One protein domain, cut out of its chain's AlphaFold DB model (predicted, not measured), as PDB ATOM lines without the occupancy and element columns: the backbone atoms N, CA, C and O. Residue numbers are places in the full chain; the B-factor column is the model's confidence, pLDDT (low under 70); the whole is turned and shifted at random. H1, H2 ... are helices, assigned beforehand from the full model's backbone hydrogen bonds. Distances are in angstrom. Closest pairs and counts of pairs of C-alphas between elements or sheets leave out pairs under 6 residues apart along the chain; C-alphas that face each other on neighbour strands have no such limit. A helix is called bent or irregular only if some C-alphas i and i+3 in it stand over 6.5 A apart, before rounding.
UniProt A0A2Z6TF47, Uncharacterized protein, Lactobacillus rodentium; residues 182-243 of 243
ATOM      1  N   ARG A 182     155.730 171.917 142.941       91.31
ATOM      2  CA  ARG A 182     156.259 170.577 142.666       91.31
ATOM      3  C   ARG A 182     157.770 170.469 142.850       91.31
ATOM      4  O   ARG A 182     158.256 169.471 143.371       91.31
ATOM      5  N   SER A 183     158.511 171.536 142.547       88.00
ATOM      6  CA  SER A 183     159.955 171.638 142.826       88.00
ATOM      7  C   SER A 183     160.298 171.623 144.320       88.00
ATOM      8  O   SER A 183     161.451 171.412 144.690       88.00
ATOM      9  N   LYS A 184     159.307 171.834 145.191       90.19
ATOM     10  CA  LYS A 184     159.437 171.786 146.649       90.19
ATOM     11  C   LYS A 184     158.713 170.572 147.247       90.19
ATOM     12  O   LYS A 184     158.539 170.530 148.458       90.19
ATOM     13  N   GLY A 185     158.300 169.598 146.435       90.75
ATOM     14  CA  GLY A 185     157.653 168.366 146.900       90.75
ATOM     15  C   GLY A 185     156.132 168.440 147.070       90.75
ATOM     16  O   GLY A 185     155.588 167.597 147.773       90.75
ATOM     17  N   GLY A 186     155.456 169.432 146.479       94.00
ATOM     18  CA  GLY A 186     153.994 169.418 146.321       94.00
ATOM     19  C   GLY A 186     153.547 169.037 144.906       94.00
ATOM     20  O   GLY A 186     154.292 168.422 144.142       94.00
ATOM     21  N   GLU A 187     152.332 169.432 144.530       95.06
ATOM     22  CA  GLU A 187     151.724 169.074 143.236       95.06
ATOM     23  C   GLU A 187     151.536 170.266 142.281       95.06
ATOM     24  O   GLU A 187     151.085 170.086 141.147       95.06
ATOM     25  N   TYR A 188     151.900 171.482 142.696       95.81
ATOM     26  CA  TYR A 188     151.606 172.701 141.946       95.81
ATOM     27  C   TYR A 188     152.631 173.007 140.835       95.81
ATOM     28  O   TYR A 188     153.836 173.093 141.099       95.81
ATOM     29  N   ILE A 189     152.141 173.211 139.605       94.56
ATOM     30  CA  ILE A 189     152.836 173.774 138.435       94.56
ATOM     31  C   ILE A 189     151.830 174.612 137.638       94.56
ATOM     32  O   ILE A 189     150.724 174.150 137.364       94.56
ATOM     33  N   ASP A 190     152.224 175.815 137.220       94.94
ATOM     34  CA  ASP A 190     151.380 176.701 136.414       94.94
ATOM     35  C   ASP A 190     151.049 176.085 135.043       94.94
ATOM     36  O   ASP A 190     151.943 175.698 134.299       94.94
ATOM     37  N   ILE A 191     149.766 176.034 134.673       96.25
ATOM     38  CA  ILE A 191     149.328 175.592 133.333       96.25
ATOM     39  C   ILE A 191     149.675 176.642 132.271       96.25
ATOM     40  O   ILE A 191     150.121 176.304 131.169       96.25
ATOM     41  N   VAL A 192     149.440 177.914 132.598       95.38
ATOM     42  CA  VAL A 192     149.673 179.066 131.724       95.38
ATOM     43  C   VAL A 192     151.000 179.694 132.118       95.38
ATOM     44  O   VAL A 192     151.165 180.094 133.265       95.38
ATOM     45  N   SER A 193     151.948 179.765 131.183       90.44
ATOM     46  CA  SER A 193     153.229 180.437 131.417       90.44
ATOM     47  C   SER A 193     153.731 181.125 130.146       90.44
ATOM     48  O   SER A 193     153.028 181.947 129.569       90.44
ATOM     49  N   ALA A 194     154.932 180.806 129.660       86.06
ATOM     50  CA  ALA A 194     155.533 181.439 128.484       86.06
ATOM     51  C   ALA A 194     154.672 181.334 127.208       86.06
ATOM     52  O   ALA A 194     154.847 182.132 126.288       86.06
ATOM     53  N   GLY A 195     153.763 180.355 127.128       90.25
ATOM     54  CA  GLY A 195     152.850 180.194 125.999       90.25
ATOM     55  C   GLY A 195     151.632 181.123 126.043       90.25
ATOM     56  O   GLY A 195     150.982 181.287 125.005       90.25
ATOM     57  N   GLY A 196     151.327 181.745 127.189       92.88
ATOM     58  CA  GLY A 196     150.230 182.702 127.371       92.88
ATOM     59  C   GLY A 196     148.904 182.178 126.818       92.88
ATOM     60  O   GLY A 196     148.474 181.069 127.135       92.88
ATOM     61  N   GLU A 197     148.286 182.926 125.900       95.00
ATOM     62  CA  GLU A 197     147.047 182.520 125.219       95.00
ATOM     63  C   GLU A 197     147.087 181.119 124.588       95.00
ATOM     64  O   GLU A 197     146.053 180.454 124.487       95.00
ATOM     65  N   LYS A 198     148.256 180.651 124.126       96.50
ATOM     66  CA  LYS A 198     148.377 179.313 123.527       96.50
ATOM     67  C   LYS A 198     148.186 178.225 124.575       96.50
ATOM     68  O   LYS A 198     147.571 177.208 124.258       96.50
ATOM     69  N   ASP A 199     148.661 178.445 125.800       97.44
ATOM     70  CA  ASP A 199     148.484 177.513 126.916       97.44
ATOM     71  C   ASP A 199     147.014 177.430 127.319       97.44
ATOM     72  O   ASP A 199     146.471 176.331 127.406       97.44
ATOM     73  N   ILE A 200     146.345 178.582 127.440       97.00
ATOM     74  CA  ILE A 200     144.905 178.674 127.733       97.00
ATOM     75  C   ILE A 200     144.102 177.902 126.681       97.00
ATOM     76  O   ILE A 200     143.304 177.021 127.006       97.00
ATOM     77  N   LYS A 201     144.349 178.184 125.393       97.19
ATOM     78  CA  LYS A 201     143.663 177.523 124.271       97.19
ATOM     79  C   LYS A 201     143.944 176.022 124.230       97.19
ATOM     80  O   LYS A 201     143.067 175.260 123.838       97.19
ATOM     81  N   ALA A 202     145.152 175.584 124.582       97.50
ATOM     82  CA  ALA A 202     145.493 174.166 124.634       97.50
ATOM     83  C   ALA A 202     144.805 173.459 125.812       97.50
ATOM     84  O   ALA A 202     144.247 172.381 125.624       97.50
ATOM     85  N   TRP A 203     144.794 174.080 126.992       97.94
ATOM     86  CA  TRP A 203     144.174 173.533 128.196       97.94
ATOM     87  C   TRP A 203     142.653 173.422 128.074       97.94
ATOM     88  O   TRP A 203     142.079 172.378 128.376       97.94
ATOM     89  N   ASN A 204     141.995 174.457 127.548       97.12
ATOM     90  CA  ASN A 204     140.538 174.473 127.391       97.12
ATOM     91  C   ASN A 204     140.020 173.517 126.302       97.12
ATOM     92  O   ASN A 204     138.818 173.281 126.230       97.12
ATOM     93  N   LYS A 205     140.903 172.919 125.489       96.94
ATOM     94  CA  LYS A 205     140.544 171.815 124.581       96.94
ATOM     95  C   LYS A 205     140.461 170.462 125.284       96.94
ATOM     96  O   LYS A 205     139.907 169.526 124.712       96.94
ATOM     97  N   ILE A 206     141.032 170.332 126.481       97.19
ATOM     98  CA  ILE A 206     140.981 169.091 127.250       97.19
ATOM     99  C   ILE A 206     139.600 168.984 127.913       97.19
ATOM    100  O   ILE A 206     139.220 169.903 128.644       97.19
ATOM    101  N   PRO A 207     138.851 167.882 127.712       97.06
ATOM    102  CA  PRO A 207     137.584 167.667 128.404       97.06
ATOM    103  C   PRO A 207     137.760 167.702 129.925       97.06
ATOM    104  O   PRO A 207     138.737 167.161 130.445       97.06
ATOM    105  N   ASP A 208     136.796 168.273 130.651       95.69
ATOM    106  CA  ASP A 208     136.894 168.436 132.111       95.69
ATOM    107  C   ASP A 208     137.132 167.101 132.846       95.69
ATOM    108  O   ASP A 208     137.915 167.049 133.794       95.69
ATOM    109  N   SER A 209     136.556 165.998 132.350       96.81
ATOM    110  CA  SER A 209     136.769 164.642 132.884       96.81
ATOM    111  C   SER A 209     138.210 164.132 132.746       96.81
ATOM    112  O   SER A 209     138.621 163.237 133.480       96.81
ATOM    113  N   GLN A 210     138.994 164.701 131.827       97.25
ATOM    114  CA  GLN A 210     140.377 164.306 131.553       97.25
ATOM    115  C   GLN A 210     141.409 165.277 132.135       97.25
ATOM    116  O   GLN A 210     142.574 164.899 132.273       97.25
ATOM    117  N   LYS A 211     141.007 166.500 132.511       97.44
ATOM    118  CA  LYS A 211     141.919 167.549 132.995       97.44
ATOM    119  C   LYS A 211     142.799 167.090 134.151       97.44
ATOM    120  O   LYS A 211     144.008 167.264 134.086       97.44
ATOM    121  N   ALA A 212     142.239 166.428 135.163       96.88
ATOM    122  CA  ALA A 212     143.028 165.965 136.309       96.88
ATOM    123  C   ALA A 212     144.121 164.956 135.909       96.88
ATOM    124  O   ALA A 212     145.242 165.021 136.410       96.88
ATOM    125  N   LYS A 213     143.820 164.043 134.975       96.94
ATOM    126  CA  LYS A 213     144.806 163.089 134.449       96.94
ATOM    127  C   LYS A 213     145.869 163.809 133.617       96.94
ATOM    128  O   LYS A 213     147.058 163.642 133.872       96.94
ATOM    129  N   LYS A 214     145.443 164.659 132.677       97.56
ATOM    130  CA  LYS A 214     146.349 165.411 131.798       97.56
ATOM    131  C   LYS A 214     147.239 166.389 132.558       97.56
ATOM    132  O   LYS A 214     148.394 166.558 132.191       97.56
ATOM    133  N   TYR A 215     146.746 166.978 133.642       97.81
ATOM    134  CA  TYR A 215     147.557 167.810 134.523       97.81
ATOM    135  C   TYR A 215     148.674 167.013 135.198       97.81
ATOM    136  O   TYR A 215     149.803 167.487 135.231       97.81
ATOM    137  N   LYS A 216     148.404 165.797 135.691       96.69
ATOM    138  CA  LYS A 216     149.444 164.941 136.291       96.69
ATOM    139  C   LYS A 216     150.535 164.566 135.284       96.69
ATOM    140  O   LYS A 216     151.714 164.586 135.625       96.69
ATOM    141  N   GLU A 217     150.153 164.255 134.047       96.44
ATOM    142  CA  GLU A 217     151.102 163.973 132.957       96.44
ATOM    143  C   GLU A 217     151.947 165.216 132.627       96.44
ATOM    144  O   GLU A 217     153.180 165.158 132.596       96.44
ATOM    145  N   TYR A 218     151.287 166.367 132.465       96.81
ATOM    146  CA  TYR A 218     151.945 167.652 132.247       96.81
ATOM    147  C   TYR A 218     152.897 168.021 133.389       96.81
ATOM    148  O   TYR A 218     154.032 168.418 133.134       96.81
ATOM    149  N   SER A 219     152.474 167.876 134.645       95.25
ATOM    150  CA  SER A 219     153.259 168.305 135.802       95.25
ATOM    151  C   SER A 219     154.536 167.473 135.962       95.25
ATOM    152  O   SER A 219     155.596 168.002 136.300       95.25
ATOM    153  N   GLN A 220     154.484 166.178 135.640       93.94
ATOM    154  CA  GLN A 220     155.671 165.323 135.564       93.94
ATOM    155  C   GLN A 220     156.610 165.760 134.434       93.94
ATOM    156  O   GLN A 220     157.812 165.930 134.653       93.94
ATOM    157  N   TRP A 221     156.066 166.001 133.239       94.69
ATOM    158  CA  TRP A 221     156.823 166.471 132.078       94.69
ATOM    159  C   TRP A 221     157.499 167.831 132.316       94.69
ATOM    160  O   TRP A 221     158.640 168.046 131.885       94.69
ATOM    161  N   ALA A 222     156.802 168.737 133.003       93.50
ATOM    162  CA  ALA A 222     157.258 170.086 133.304       93.50
ATOM    163  C   ALA A 222     158.357 170.076 134.370       93.50
ATOM    164  O   ALA A 222     159.369 170.749 134.186       93.50
ATOM    165  N   LEU A 223     158.228 169.256 135.421       91.31
ATOM    166  CA  LEU A 223     159.242 169.136 136.475       91.31
ATOM    167  C   LEU A 223     160.628 168.778 135.910       91.31
ATOM    168  O   LEU A 223     161.622 169.407 136.266       91.31
ATOM    169  N   VAL A 224     160.692 167.816 134.982       90.06
ATOM    170  CA  VAL A 224     161.953 167.414 134.327       90.06
ATOM    171  C   VAL A 224     162.605 168.591 133.591       90.06
ATOM    172  O   VAL A 224     163.823 168.744 133.614       90.06
ATOM    173  N   ARG A 225     161.804 169.452 132.960       89.25
ATOM    174  CA  ARG A 225     162.281 170.624 132.208       89.25
ATOM    175  C   ARG A 225     162.679 171.779 133.111       89.25
ATOM    176  O   ARG A 225     163.702 172.411 132.857       89.25
ATOM    177  N   MET A 226     161.939 172.003 134.192       83.75
ATOM    178  CA  MET A 226     162.294 172.998 135.203       83.75
ATOM    179  C   MET A 226     163.666 172.699 135.813       83.75
ATOM    180  O   MET A 226     164.471 173.615 135.964       83.75
ATOM    181  N   ASN A 227     163.979 171.421 136.057       82.12
ATOM    182  CA  ASN A 227     165.306 170.995 136.516       82.12
ATOM    183  C   ASN A 227     166.426 171.301 135.499       82.12
ATOM    184  O   ASN A 227     167.585 171.427 135.885       82.12
ATOM    185  N   ASN A 228     166.078 171.499 134.223       79.31
ATOM    186  CA  ASN A 228     166.979 171.918 133.148       79.31
ATOM    187  C   ASN A 228     166.906 173.434 132.860       79.31
ATOM    188  O   ASN A 228     167.306 173.874 131.782       79.31
ATOM    189  N   ASN A 229     166.385 174.242 133.795       77.56
ATOM    190  CA  ASN A 229     166.171 175.690 133.649       77.56
ATOM    191  C   ASN A 229     165.262 176.084 132.471       77.56
ATOM    192  O   ASN A 229     165.377 177.181 131.920       77.56
ATOM    193  N   GLN A 230     164.342 175.202 132.085       77.56
ATOM    194  CA  GLN A 230     163.338 175.471 131.065       77.56
ATOM    195  C   GLN A 230     161.964 175.635 131.721       77.56
ATOM    196  O   GLN A 230     161.511 174.758 132.451       77.56
ATOM    197  N   SER A 231     161.289 176.751 131.440       74.75
ATOM    198  CA  SER A 231     159.912 176.997 131.880       74.75
ATOM    199  C   SER A 231     158.998 177.046 130.662       74.75
ATOM    200  O   SER A 231     159.147 177.914 129.800       74.75
ATOM    201  N   PHE A 232     158.085 176.081 130.579       86.88
ATOM    202  CA  PHE A 232     157.155 175.925 129.470       86.88
ATOM    203  C   PHE A 232     155.739 175.685 129.982       86.88
ATOM    204  O   PHE A 232     155.527 174.946 130.946       86.88
ATOM    205  N   GLY A 233     154.771 176.279 129.294       92.19
ATOM    206  CA  GLY A 233     153.362 176.085 129.592       92.19
ATOM    207  C   GLY A 233     152.786 174.857 128.904       92.19
ATOM    208  O   GLY A 233     153.462 174.134 128.161       92.19
ATOM    209  N   PHE A 234     151.503 174.624 129.155       96.62
ATOM    210  CA  PHE A 234     150.790 173.434 128.704       96.62
ATOM    211  C   PHE A 234     150.803 173.238 127.179       96.62
ATOM    212  O   PHE A 234     150.816 172.106 126.693       96.62
ATOM    213  N   SER A 235     150.845 174.316 126.389       96.69
ATOM    214  CA  SER A 235     150.848 174.205 124.926       96.69
ATOM    215  C   SER A 235     152.106 173.542 124.365       96.69
ATOM    216  O   SER A 235     152.020 172.841 123.357       96.69
ATOM    217  N   GLU A 236     153.260 173.704 125.015       95.31
ATOM    218  CA  GLU A 236     154.501 173.031 124.617       95.31
ATOM    219  C   GLU A 236     154.484 171.545 124.983       95.31
ATOM    220  O   GLU A 236     154.931 170.712 124.191       95.31
ATOM    221  N   TYR A 237     153.887 171.186 126.124       95.50
ATOM    222  CA  TYR A 237     153.637 169.784 126.467       95.50
ATOM    223  C   TYR A 237     152.786 169.099 125.396       95.50
ATOM    224  O   TYR A 237     153.183 168.061 124.875       95.50
ATOM    225  N   MET A 238     151.695 169.733 124.961       95.56
ATOM    226  CA  MET A 238     150.828 169.184 123.913       95.56
ATOM    227  C   MET A 238     151.516 169.027 122.547       95.56
ATOM    228  O   MET A 238     151.033 168.267 121.708       95.56
ATOM    229  N   LYS A 239     152.616 169.746 122.279       92.81
ATOM    230  CA  LYS A 239     153.442 169.535 121.076       92.81
ATOM    231  C   LYS A 239     154.402 168.363 121.243       92.81
ATOM    232  O   LYS A 239     154.672 167.670 120.268       92.81
ATOM    233  N   ALA A 240     154.930 168.173 122.449       87.31
ATOM    234  CA  ALA A 240     155.819 167.067 122.774       87.31
ATOM    235  C   ALA A 240     155.071 165.726 122.862       87.31
ATOM    236  O   ALA A 240     155.605 164.733 122.399       87.31
ATOM    237  N   ASP A 241     153.839 165.716 123.381       80.62
ATOM    238  CA  ASP A 241     152.974 164.526 123.528       80.62
ATOM    239  C   ASP A 241     152.505 163.942 122.177       80.62
ATOM    240  O   ASP A 241     152.011 162.825 122.106       80.62
ATOM    241  N   LYS A 242     152.630 164.715 121.089       70.75
ATOM    242  CA  LYS A 242     152.226 164.325 119.726       70.75
ATOM    243  C   LYS A 242     153.360 163.734 118.880       70.75
ATOM    244  O   LYS A 242     153.130 163.462 117.701       70.75
ATOM    245  N   LYS A 243     154.567 163.624 119.429       50.81
ATOM    246  CA  LYS A 243     155.739 163.030 118.773       50.81
ATOM    247  C   LYS A 243     156.029 161.670 119.379       50.81
ATOM    248  O   LYS A 243     156.428 160.789 118.593       50.81
TER     249      LYS A 243
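Overview. This is residues 182 to 243 of the 243 residues of an uncharacterized protein of Lactobacillus rodentium (UniProt A0A2Z6TF47). One long helix, H2, makes up most of the length of this model, and the short helix H3 packs on it nearly at right angles, with the short helix H1 packed on H3 in turn. Residues 182 to 196, a 15-residue stretch with no named element, come before H1. The printed part has 62 residues, with three named helices in the order H1, H2, H3 along the chain and no named strand; its class is all helix. It is compact, with a radius of gyration of the C-alphas of 11.0 A, and its C-alphas span 28 by 22 by 21 A.

Arrangement. H1, residues 197 to 203, is joined by a tight link of 4 residues to H2, residues 208 to 226. These two are close but not clearly touching: the closest C-alphas, those of Trp 203 and Lys 211, are 8.0 A apart. They run opposite ways at a steep tilt of 59 degrees. H2 has a kink of 30 degrees near residue 215, and it is irregular, with the C-alphas of Ser 209 and Ala 212 7.3 A apart. A short link of 7 residues leads to H3, residues 234 to 240. H2 touches H3 with residues 218 to 222 alone; their closest C-alphas, those of Tyr 218 and Tyr 237, are 6.4 A apart, and the two lines are about perpendicular at 75 degrees. H1 touches H3 as well, with the closest C-alphas, those of Asp 199 and Ser 235, 4.5 A apart. Their lines stand at 72 degrees, only just about perpendicular. In H1 and H3 every O i to N i+4 pair is within hydrogen-bond range; in H2 it is 12 of 15.

Along the chain. H1 begins at C-alpha 197, at (147.047, 182.520, 125.219), and measures 9.9 A from first to last C-alpha. H2, from Asp 208 to Met 226, is the longest helix with 19 residues and 26.0 A; its first C-alpha is at (136.894, 168.436, 132.111). H3, from Phe 234 to Ala 240, measures 10.0 A and ends at C-alpha 240, at (155.819, 167.067, 122.774).

Size, cuts and confidence. The two C-alphas farthest apart are those of Ser 209 and Asn 229, at 31.4 A, and the first and last printed C-alphas, of Arg 182 and Lys 243, are 25.1 A apart. The outline is rounded. The printed part has no cut and ends at residue 243, the chain's last residue. Neither link between the helices is long. The mean pLDDT of the printed part is 91.7, and residue 243 alone is under 70.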